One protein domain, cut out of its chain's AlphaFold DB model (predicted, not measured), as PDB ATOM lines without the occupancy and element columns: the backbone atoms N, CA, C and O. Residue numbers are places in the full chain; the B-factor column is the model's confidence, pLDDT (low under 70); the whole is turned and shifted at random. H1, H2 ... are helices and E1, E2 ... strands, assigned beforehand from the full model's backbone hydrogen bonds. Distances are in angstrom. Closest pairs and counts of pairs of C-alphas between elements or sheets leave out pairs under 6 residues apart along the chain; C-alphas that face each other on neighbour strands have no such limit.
ATOM      1  N   SER A  36      34.254 -21.746  -1.920       67.88
ATOM      2  CA  SER A  36      35.669 -22.131  -2.017       67.88
ATOM      3  C   SER A  36      35.821 -23.434  -2.792       67.88
ATOM      4  O   SER A  36      35.356 -24.481  -2.344       67.88
ATOM      5  N   PHE A  37      36.533 -23.394  -3.911       67.31
ATOM      6  CA  PHE A  37      36.898 -24.574  -4.688       67.31
ATOM      7  C   PHE A  37      38.407 -24.601  -4.927       67.31
ATOM      8  O   PHE A  37      39.060 -23.559  -4.977       67.31
ATOM      9  N   TYR A  38      38.959 -25.805  -5.057       71.81
ATOM     10  CA  TYR A  38      40.337 -26.011  -5.491       71.81
ATOM     11  C   TYR A  38      40.325 -26.360  -6.972       71.81
ATOM     12  O   TYR A  38      39.666 -27.316  -7.378       71.81
ATOM     13  N   ALA A  39      41.048 -25.577  -7.764       72.62
ATOM     14  CA  ALA A  39      41.362 -25.928  -9.137       72.62
ATOM     15  C   ALA A  39      42.701 -26.673  -9.143       72.62
ATOM     16  O   ALA A  39      43.695 -26.164  -8.623       72.62
ATOM     17  N   PHE A  40      42.709 -27.871  -9.716       71.88
ATOM     18  CA  PHE A  40      43.924 -28.631  -9.992       71.88
ATOM     19  C   PHE A  40      44.224 -28.495 -11.485       71.88
ATOM     20  O   PHE A  40      43.290 -28.477 -12.281       71.88
ATOM     21  N   GLU A  41      45.506 -28.372 -11.842       69.75
ATOM     22  CA  GLU A  41      45.972 -28.389 -13.240       69.75
ATOM     23  C   GLU A  41      45.396 -27.254 -14.112       69.75
ATOM     24  O   GLU A  41      44.670 -27.474 -15.077       69.75
ATOM     25  N   SER A  42      45.740 -26.003 -13.785       72.75
ATOM     26  CA  SER A  42      45.478 -24.866 -14.676       72.75
ATOM     27  C   SER A  42      46.710 -24.547 -15.519       72.75
ATOM     28  O   SER A  42      47.798 -24.365 -14.975       72.75
ATOM     29  N   GLU A  43      46.534 -24.419 -16.837       78.88
ATOM     30  CA  GLU A  43      47.566 -23.887 -17.742       78.88
ATOM     31  C   GLU A  43      47.733 -22.362 -17.611       78.88
ATOM     32  O   GLU A  43      48.701 -21.791 -18.113       78.88
ATOM     33  N   LEU A  44      46.799 -21.685 -16.928       80.62
ATOM     34  CA  LEU A  44      46.820 -20.239 -16.745       80.62
ATOM     35  C   LEU A  44      47.620 -19.844 -15.505       80.62
ATOM     36  O   LEU A  44      47.462 -20.403 -14.416       80.62
ATOM     37  N   GLY A  45      48.419 -18.787 -15.645       86.38
ATOM     38  CA  GLY A  45      49.011 -18.113 -14.497       86.38
ATOM     39  C   GLY A  45      47.944 -17.415 -13.645       86.38
ATOM     40  O   GLY A  45      46.884 -17.016 -14.130       86.38
ATOM     41  N   ILE A  46      48.250 -17.181 -12.364       87.38
ATOM     42  CA  ILE A  46      47.313 -16.545 -11.417       87.38
ATOM     43  C   ILE A  46      46.768 -15.191 -11.895       87.38
ATOM     44  O   ILE A  46      45.662 -14.813 -11.529       87.38
ATOM     45  N   SER A  47      47.553 -14.432 -12.666       88.69
ATOM     46  CA  SER A  47      47.158 -13.107 -13.147       88.69
ATOM     47  C   SER A  47      46.109 -13.206 -14.255       88.69
ATOM     48  O   SER A  47      45.121 -12.479 -14.203       88.69
ATOM     49  N   ASP A  48      46.279 -14.134 -15.199       88.75
ATOM     50  CA  ASP A  48      45.330 -14.352 -16.300       88.75
ATOM     51  C   ASP A  48      44.019 -14.945 -15.774       88.75
ATOM     52  O   ASP A  48      42.921 -14.522 -16.153       88.75
ATOM     53  N   LEU A  49      44.124 -15.863 -14.807       89.00
ATOM     54  CA  LEU A  49      42.965 -16.397 -14.104       89.00
ATOM     55  C   LEU A  49      42.241 -15.304 -13.303       89.00
ATOM     56  O   LEU A  49      41.019 -15.207 -13.365       89.00
ATOM     57  N   ALA A  50      42.973 -14.434 -12.600       90.44
ATOM     58  CA  ALA A  50      42.369 -13.319 -11.877       90.44
ATOM     59  C   ALA A  50      41.654 -12.330 -12.809       90.44
ATOM     60  O   ALA A  50      40.557 -11.886 -12.482       90.44
ATOM     61  N   ALA A  51      42.224 -12.021 -13.977       90.19
ATOM     62  CA  ALA A  51      41.569 -11.177 -14.977       90.19
ATOM     63  C   ALA A  51      40.258 -11.807 -15.481       90.19
ATOM     64  O   ALA A  51      39.235 -11.125 -15.563       90.19
ATOM     65  N   THR A  52      40.273 -13.119 -15.735       89.12
ATOM     66  CA  THR A  52      39.087 -13.887 -16.147       89.12
ATOM     67  C   THR A  52      37.994 -13.841 -15.078       89.12
ATOM     68  O   THR A  52      36.842 -13.531 -15.373       89.12
ATOM     69  N   LEU A  53      38.357 -14.088 -13.817       89.12
ATOM     70  CA  LEU A  53      37.422 -14.060 -12.690       89.12
ATOM     71  C   LEU A  53      36.877 -12.652 -12.420       89.12
ATOM     72  O   LEU A  53      35.695 -12.503 -12.124       89.12
ATOM     73  N   LYS A  54      37.705 -11.612 -12.573       90.12
ATOM     74  CA  LYS A  54      37.283 -10.214 -12.416       90.12
ATOM     75  C   LYS A  54      36.175  -9.837 -13.397       90.12
ATOM     76  O   LYS A  54      35.239  -9.147 -13.006       90.12
ATOM     77  N   ALA A  55      36.256 -10.314 -14.640       89.75
ATOM     78  CA  ALA A  55      35.234 -10.074 -15.658       89.75
ATOM     79  C   ALA A  55      33.895 -10.778 -15.359       89.75
ATOM     80  O   ALA A  55      32.868 -10.392 -15.914       89.75
ATOM     81  N   ALA A  56      33.894 -11.794 -14.490       88.81
ATOM     82  CA  ALA A  56      32.717 -12.593 -14.160       88.81
ATOM     83  C   ALA A  56      31.940 -12.094 -12.925       88.81
ATOM     84  O   ALA A  56      30.871 -12.628 -12.630       88.81
ATOM     85  N   ILE A  57      32.454 -11.095 -12.197       85.94
ATOM     86  CA  ILE A  57      31.852 -10.595 -10.950       85.94
ATOM     87  C   ILE A  57      31.532  -9.100 -11.012       85.94
ATOM     88  O   ILE A  57      32.110  -8.348 -11.799       85.94
ATOM     89  N   ARG A  58      30.663  -8.623 -10.116       85.25
ATOM     90  CA  ARG A  58      30.437  -7.187  -9.902       85.25
ATOM     91  C   ARG A  58      31.485  -6.682  -8.918       85.25
ATOM     92  O   ARG A  58      31.341  -6.844  -7.707       85.25
ATOM     93  N   SER A  59      32.565  -6.094  -9.429       86.38
ATOM     94  CA  SER A  59      33.727  -5.708  -8.608       86.38
ATOM     95  C   SER A  59      33.416  -4.692  -7.495       86.38
ATOM     96  O   SER A  59      34.222  -4.534  -6.585       86.38
ATOM     97  N   ASP A  60      32.268  -4.009  -7.546       80.75
ATOM     98  CA  ASP A  60      31.788  -3.073  -6.523       80.75
ATOM     99  C   ASP A  60      31.059  -3.754  -5.351       80.75
ATOM    100  O   ASP A  60      30.721  -3.079  -4.379       80.75
ATOM    101  N   ARG A  61      30.763  -5.058  -5.437       79.75
ATOM    102  CA  ARG A  61      29.937  -5.787  -4.451       79.75
ATOM    103  C   ARG A  61      30.474  -7.162  -4.093       79.75
ATOM    104  O   ARG A  61      30.290  -7.597  -2.962       79.75
ATOM    105  N   ASP A  62      31.101  -7.830  -5.050       83.06
ATOM    106  CA  ASP A  62      31.548  -9.208  -4.928       83.06
ATOM    107  C   ASP A  62      33.053  -9.249  -4.585       83.06
ATOM    108  O   ASP A  62      33.810  -8.338  -4.939       83.06
ATOM    109  N   LEU A  63      33.487 -10.314  -3.905       84.38
ATOM    110  CA  LEU A  63      34.870 -10.534  -3.470       84.38
ATOM    111  C   LEU A  63      35.311 -11.954  -3.834       84.38
ATOM    112  O   LEU A  63      34.647 -12.927  -3.472       84.38
ATOM    113  N   ILE A  64      36.463 -12.076  -4.491       86.94
ATOM    114  CA  ILE A  64      37.154 -13.352  -4.700       86.94
ATOM    115  C   ILE A  64      38.541 -13.278  -4.070       86.94
ATOM    116  O   ILE A  64      39.283 -12.316  -4.271       86.94
ATOM    117  N   ILE A  65      38.912 -14.342  -3.358       88.00
ATOM    118  CA  ILE A  65      40.280 -14.588  -2.902       88.00
ATOM    119  C   ILE A  65      40.814 -15.783  -3.689       88.00
ATOM    120  O   ILE A  65      40.373 -16.915  -3.497       88.00
ATOM    121  N   LEU A  66      41.763 -15.527  -4.581       89.38
ATOM    122  CA  LEU A  66      42.446 -16.534  -5.384       89.38
ATOM    123  C   LEU A  66      43.839 -16.775  -4.802       89.38
ATOM    124  O   LEU A  66      44.622 -15.839  -4.669       89.38
ATOM    125  N   GLY A  67      44.173 -18.024  -4.482       88.62
ATOM    126  CA  GLY A  67      45.486 -18.396  -3.954       88.62
ATOM    127  C   GLY A  67      46.135 -19.516  -4.758       88.62
ATOM    128  O   GLY A  67      45.470 -20.482  -5.118       88.62
ATOM    129  N   MET A  68      47.443 -19.403  -4.989       87.50
ATOM    130  CA  MET A  68      48.315 -20.480  -5.459       87.50
ATOM    131  C   MET A  68      49.309 -20.822  -4.339       87.50
ATOM    132  O   MET A  68      50.324 -20.124  -4.198       87.50
ATOM    133  N   PRO A  69      49.018 -21.848  -3.515       78.12
ATOM    134  CA  PRO A  69      49.800 -22.162  -2.320       78.12
ATOM    135  C   PRO A  69      51.279 -22.433  -2.616       78.12
ATOM    136  O   PRO A  69      52.144 -21.867  -1.949       78.12
ATOM    137  N   ASP A  70      51.564 -23.207  -3.665       81.62
ATOM    138  CA  ASP A  70      52.925 -23.639  -4.015       81.62
ATOM    139  C   ASP A  70      53.840 -22.473  -4.402       81.62
ATOM    140  O   ASP A  70      55.047 -22.501  -4.170       81.62
ATOM    141  N   PHE A  71      53.255 -21.406  -4.946       83.81
ATOM    142  CA  PHE A  71      53.988 -20.261  -5.481       83.81
ATOM    143  C   PHE A  71      53.958 -19.042  -4.562       83.81
ATOM    144  O   PHE A  71      54.442 -17.983  -4.962       83.81
ATOM    145  N   LYS A  72      53.371 -19.159  -3.357       88.88
ATOM    146  CA  LYS A  72      53.126 -18.029  -2.440       88.88
ATOM    147  C   LYS A  72      52.600 -16.817  -3.207       88.88
ATOM    148  O   LYS A  72      53.173 -15.735  -3.161       88.88
ATOM    149  N   SER A  73      51.545 -17.026  -3.985       88.88
ATOM    150  CA  SER A  73      50.939 -15.976  -4.794       88.88
ATOM    151  C   SER A  73      49.449 -15.957  -4.532       88.88
ATOM    152  O   SER A  73      48.813 -17.006  -4.438       88.88
ATOM    153  N   GLY A  74      48.887 -14.764  -4.401       91.69
ATOM    154  CA  GLY A  74      47.457 -14.609  -4.218       91.69
ATOM    155  C   GLY A  74      46.946 -13.328  -4.849       91.69
ATOM    156  O   GLY A  74      47.711 -12.372  -5.025       91.69
ATOM    157  N   ARG A  75      45.668 -13.332  -5.223       93.06
ATOM    158  CA  ARG A  75      44.922 -12.179  -5.713       93.06
ATOM    159  C   ARG A  75      43.648 -12.001  -4.905       93.06
ATOM    160  O   ARG A  75      42.915 -12.961  -4.683       93.06
ATOM    161  N   ILE A  76      43.390 -10.765  -4.516       90.62
ATOM    162  CA  ILE A  76      42.069 -10.322  -4.094       90.62
ATOM    163  C   ILE A  76      41.459  -9.588  -5.273       90.62
ATOM    164  O   ILE A  76      42.124  -8.757  -5.885       90.62
ATOM    165  N   ILE A  77      40.230  -9.946  -5.616       91.19
ATOM    166  CA  ILE A  77      39.530  -9.440  -6.790       91.19
ATOM    167  C   ILE A  77      38.187  -8.887  -6.320       91.19
ATOM    168  O   ILE A  77      37.431  -9.595  -5.651       91.19
ATOM    169  N   GLY A  78      37.885  -7.644  -6.692       88.00
ATOM    170  CA  GLY A  78      36.634  -6.979  -6.326       88.00
ATOM    171  C   GLY A  78      36.704  -6.211  -5.002       88.00
ATOM    172  O   GLY A  78      37.732  -5.615  -4.669       88.00
ATOM    173  N   LYS A  79      35.592  -6.169  -4.263       86.56
ATOM    174  CA  LYS A  79      35.434  -5.295  -3.096       86.56
ATOM    175  C   LYS A  79      36.146  -5.863  -1.865       86.56
ATOM    176  O   LYS A  79      35.676  -6.809  -1.243       86.56
ATOM    177  N   CYS A  80      37.263  -5.242  -1.488       86.00
ATOM    178  CA  CYS A  80      38.068  -5.607  -0.323       86.00
ATOM    179  C   CYS A  80      38.023  -4.496   0.735       86.00
ATOM    180  O   CYS A  80      38.818  -3.558   0.696       86.00
ATOM    181  N   ASP A  81      37.079  -4.592   1.673       81.75
ATOM    182  CA  ASP A  81      36.923  -3.588   2.736       81.75
ATOM    183  C   ASP A  81      37.974  -3.749   3.852       81.75
ATOM    184  O   ASP A  81      38.399  -2.763   4.453       81.75
ATOM    185  N   ASP A  82      38.436  -4.980   4.100       81.88
ATOM    186  CA  ASP A  82      39.452  -5.288   5.108       81.88
ATOM    187  C   ASP A  82      40.847  -5.422   4.477       81.88
ATOM    188  O   ASP A  82      41.162  -6.393   3.787       81.88
ATOM    189  N   GLN A  83      41.693  -4.426   4.733       84.38
ATOM    190  CA  GLN A  83      43.049  -4.328   4.190       84.38
ATOM    191  C   GLN A  83      44.099  -5.071   5.036       84.38
ATOM    192  O   GLN A  83      45.259  -5.173   4.620       84.38
ATOM    193  N   ASP A  84      43.743  -5.607   6.208       84.25
ATOM    194  CA  ASP A  84      44.706  -6.296   7.076       84.25
ATOM    195  C   ASP A  84      45.225  -7.596   6.455       84.25
ATOM    196  O   ASP A  84      46.347  -8.025   6.739       84.25
ATOM    197  N   ILE A  85      44.479  -8.168   5.512       80.94
ATOM    198  CA  ILE A  85      44.898  -9.336   4.736       80.94
ATOM    199  C   ILE A  85      46.236  -9.131   4.007       80.94
ATOM    200  O   ILE A  85      47.013 -10.079   3.901       80.94
ATOM    201  N   PHE A  86      46.568  -7.905   3.581       86.31
ATOM    202  CA  PHE A  86      47.856  -7.599   2.941       86.31
ATOM    203  C   PHE A  86      49.025  -7.563   3.934       86.31
ATOM    204  O   PHE A  86      50.172  -7.779   3.547       86.31
ATOM    205  N   LYS A  87      48.747  -7.327   5.221       84.75
ATOM    206  CA  LYS A  87      49.746  -7.406   6.298       84.75
ATOM    207  C   LYS A  87      49.953  -8.854   6.744       84.75
ATOM    208  O   LYS A  87      51.083  -9.262   6.988       84.75
ATOM    209  N   ILE A  88      48.863  -9.620   6.838       83.00
ATOM    210  CA  ILE A  88      48.866 -11.021   7.292       83.00
ATOM    211  C   ILE A  88      49.442 -11.950   6.217       83.00
ATOM    212  O   ILE A  88      50.158 -12.899   6.538       83.00
ATOM    213  N   ILE A  89      49.152 -11.678   4.941       85.56
ATOM    214  CA  ILE A  89      49.590 -12.476   3.794       85.56
ATOM    215  C   ILE A  89      50.370 -11.562   2.830       85.56
ATOM    216  O   ILE A  89      49.799 -11.064   1.857       85.56
ATOM    217  N   PRO A  90      51.685 -11.346   3.050       87.19
ATOM    218  CA  PRO A  90      52.455 -10.301   2.357       87.19
ATOM    219  C   PRO A  90      52.561 -10.452   0.833       87.19
ATOM    220  O   PRO A  90      52.945  -9.520   0.136       87.19
ATOM    221  N   PHE A  91      52.256 -11.637   0.303       90.31
ATOM    222  CA  PHE A  91      52.280 -11.917  -1.133       90.31
ATOM    223  C   PHE A  91      50.928 -11.710  -1.835       90.31
ATOM    224  O   PHE A  91      50.813 -11.931  -3.046       90.31
ATOM    225  N   MET A  92      49.896 -11.324  -1.087       90.62
ATOM    226  CA  MET A  92      48.572 -11.039  -1.620       90.62
ATOM    227  C   MET A  92      48.581  -9.703  -2.374       90.62
ATOM    228  O   MET A  92      49.181  -8.732  -1.920       90.62
ATOM    229  N   LYS A  93      47.925  -9.644  -3.537       91.88
ATOM    230  CA  LYS A  93      47.822  -8.421  -4.354       91.88
ATOM    231  C   LYS A  93      46.370  -8.132  -4.707       91.88
ATOM    232  O   LYS A  93      45.644  -9.056  -5.057       91.88
ATOM    233  N   ASN A  94      45.965  -6.868  -4.641       89.31
ATOM    234  CA  ASN A  94      44.652  -6.443  -5.122       89.31
ATOM    235  C   ASN A  94      44.655  -6.324  -6.656       89.31
ATOM    236  O   ASN A  94      45.678  -5.921  -7.220       89.31
ATOM    237  N   VAL A  95      43.545  -6.678  -7.314       82.94
ATOM    238  CA  VAL A  95      43.394  -6.660  -8.786       82.94
ATOM    239  C   VAL A  95      42.078  -6.058  -9.223       82.94
ATOM    240  O   VAL A  95      40.995  -6.513  -8.799       82.94
TER     241      VAL A  95
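What this domain is: This is residues 36 to 95 of the 95 residues of an uncharacterized protein of Novosphingobium olei (UniProt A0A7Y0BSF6). A small three-stranded sheet, with E2 in the middle between E1 and E3, has one helix, H1, covering one face and running along the strands; E1 and E2 make a hairpin that forms most of the sheet, and E3 is a short strand added beside E2. The short helix H2 only grazes the sheet, and residues 36 to 45 lead into H1 without a named element. The printed part has 60 residues with two named helices and three named strands, in the order H1 E1 E2 H2 E3, and under half of the residues are in these elements. The class is mixed, helices and strands, and the sheet, in the order E1, E2, E3, is mixed too. The whole is compact, with a radius of gyration of the C-alphas of 11.3 A, and rounded, spanning 31 by 26 by 18 A.

Where its parts are: Begin at Ser 36 and read on to C-alpha 46 at (47.313, -16.545, -11.417), where H1 begins; it takes residues 46 to 55 and is 14.3 A long. Next find E1, residues 63 to 68, 16.8 A long, starting from C-alpha 63 at (34.870, -10.534, -3.470). E2 follows with residues 73 to 78, 17.0 A long. H2 is residues 85 to 88, 5.0 A, and E3 is residues 92 to 94, 7.0 A, ending at C-alpha 94 at (44.652, -6.443, -5.122).

How they stand to each other: Start with the hairpin E1 and E2, antiparallel at 168 degrees, where you find N 66 and O 75 within hydrogen-bond range at 2.8 A. On the other side of E2 lies E3, parallel to it at 29 degrees, with N 76 and O 93 at 2.9 A. E1 and E3 are the edge strands. H1 is on the sheet at a height of 9.1 A over it, and it lies over E1 and E2; H1 and the sheet E1 E2 E3 form two layers, a helix on one face of a sheet. On the local plane H1 stands at 11 degrees to E2, along the strands; their closest C-alphas are those of Lys 54 and Ile 77, 6.1 A apart. E2, H2 and E3 form a strand-helix-strand unit, two parallel neighbour strands with a helix between, and its crossover is right-handed. H2 only grazes the sheet, with residues 85 to 86; its closest C-alpha pair with E3 is Phe 86 and Met 92, 5.8 A. H1 and H2 are apart. In H1 every O i to N i+4 pair is within hydrogen-bond range; H2 is too short for such a pair, and its one O i to N i+3 pair is not within range.

The domain as a whole: The C-alphas farthest apart are those of Glu 41 and Asp 81, 30.9 A. The printed part has no cut and ends at Val 95, the chain's last residue. The links E1 to E2 and H2 to E3 are tight, those from H1 to E1 and E2 to H2 are short, and none is long. The mean pLDDT of the printed part is 84.7; look for values under 70 at residues 36 to 37 and 41.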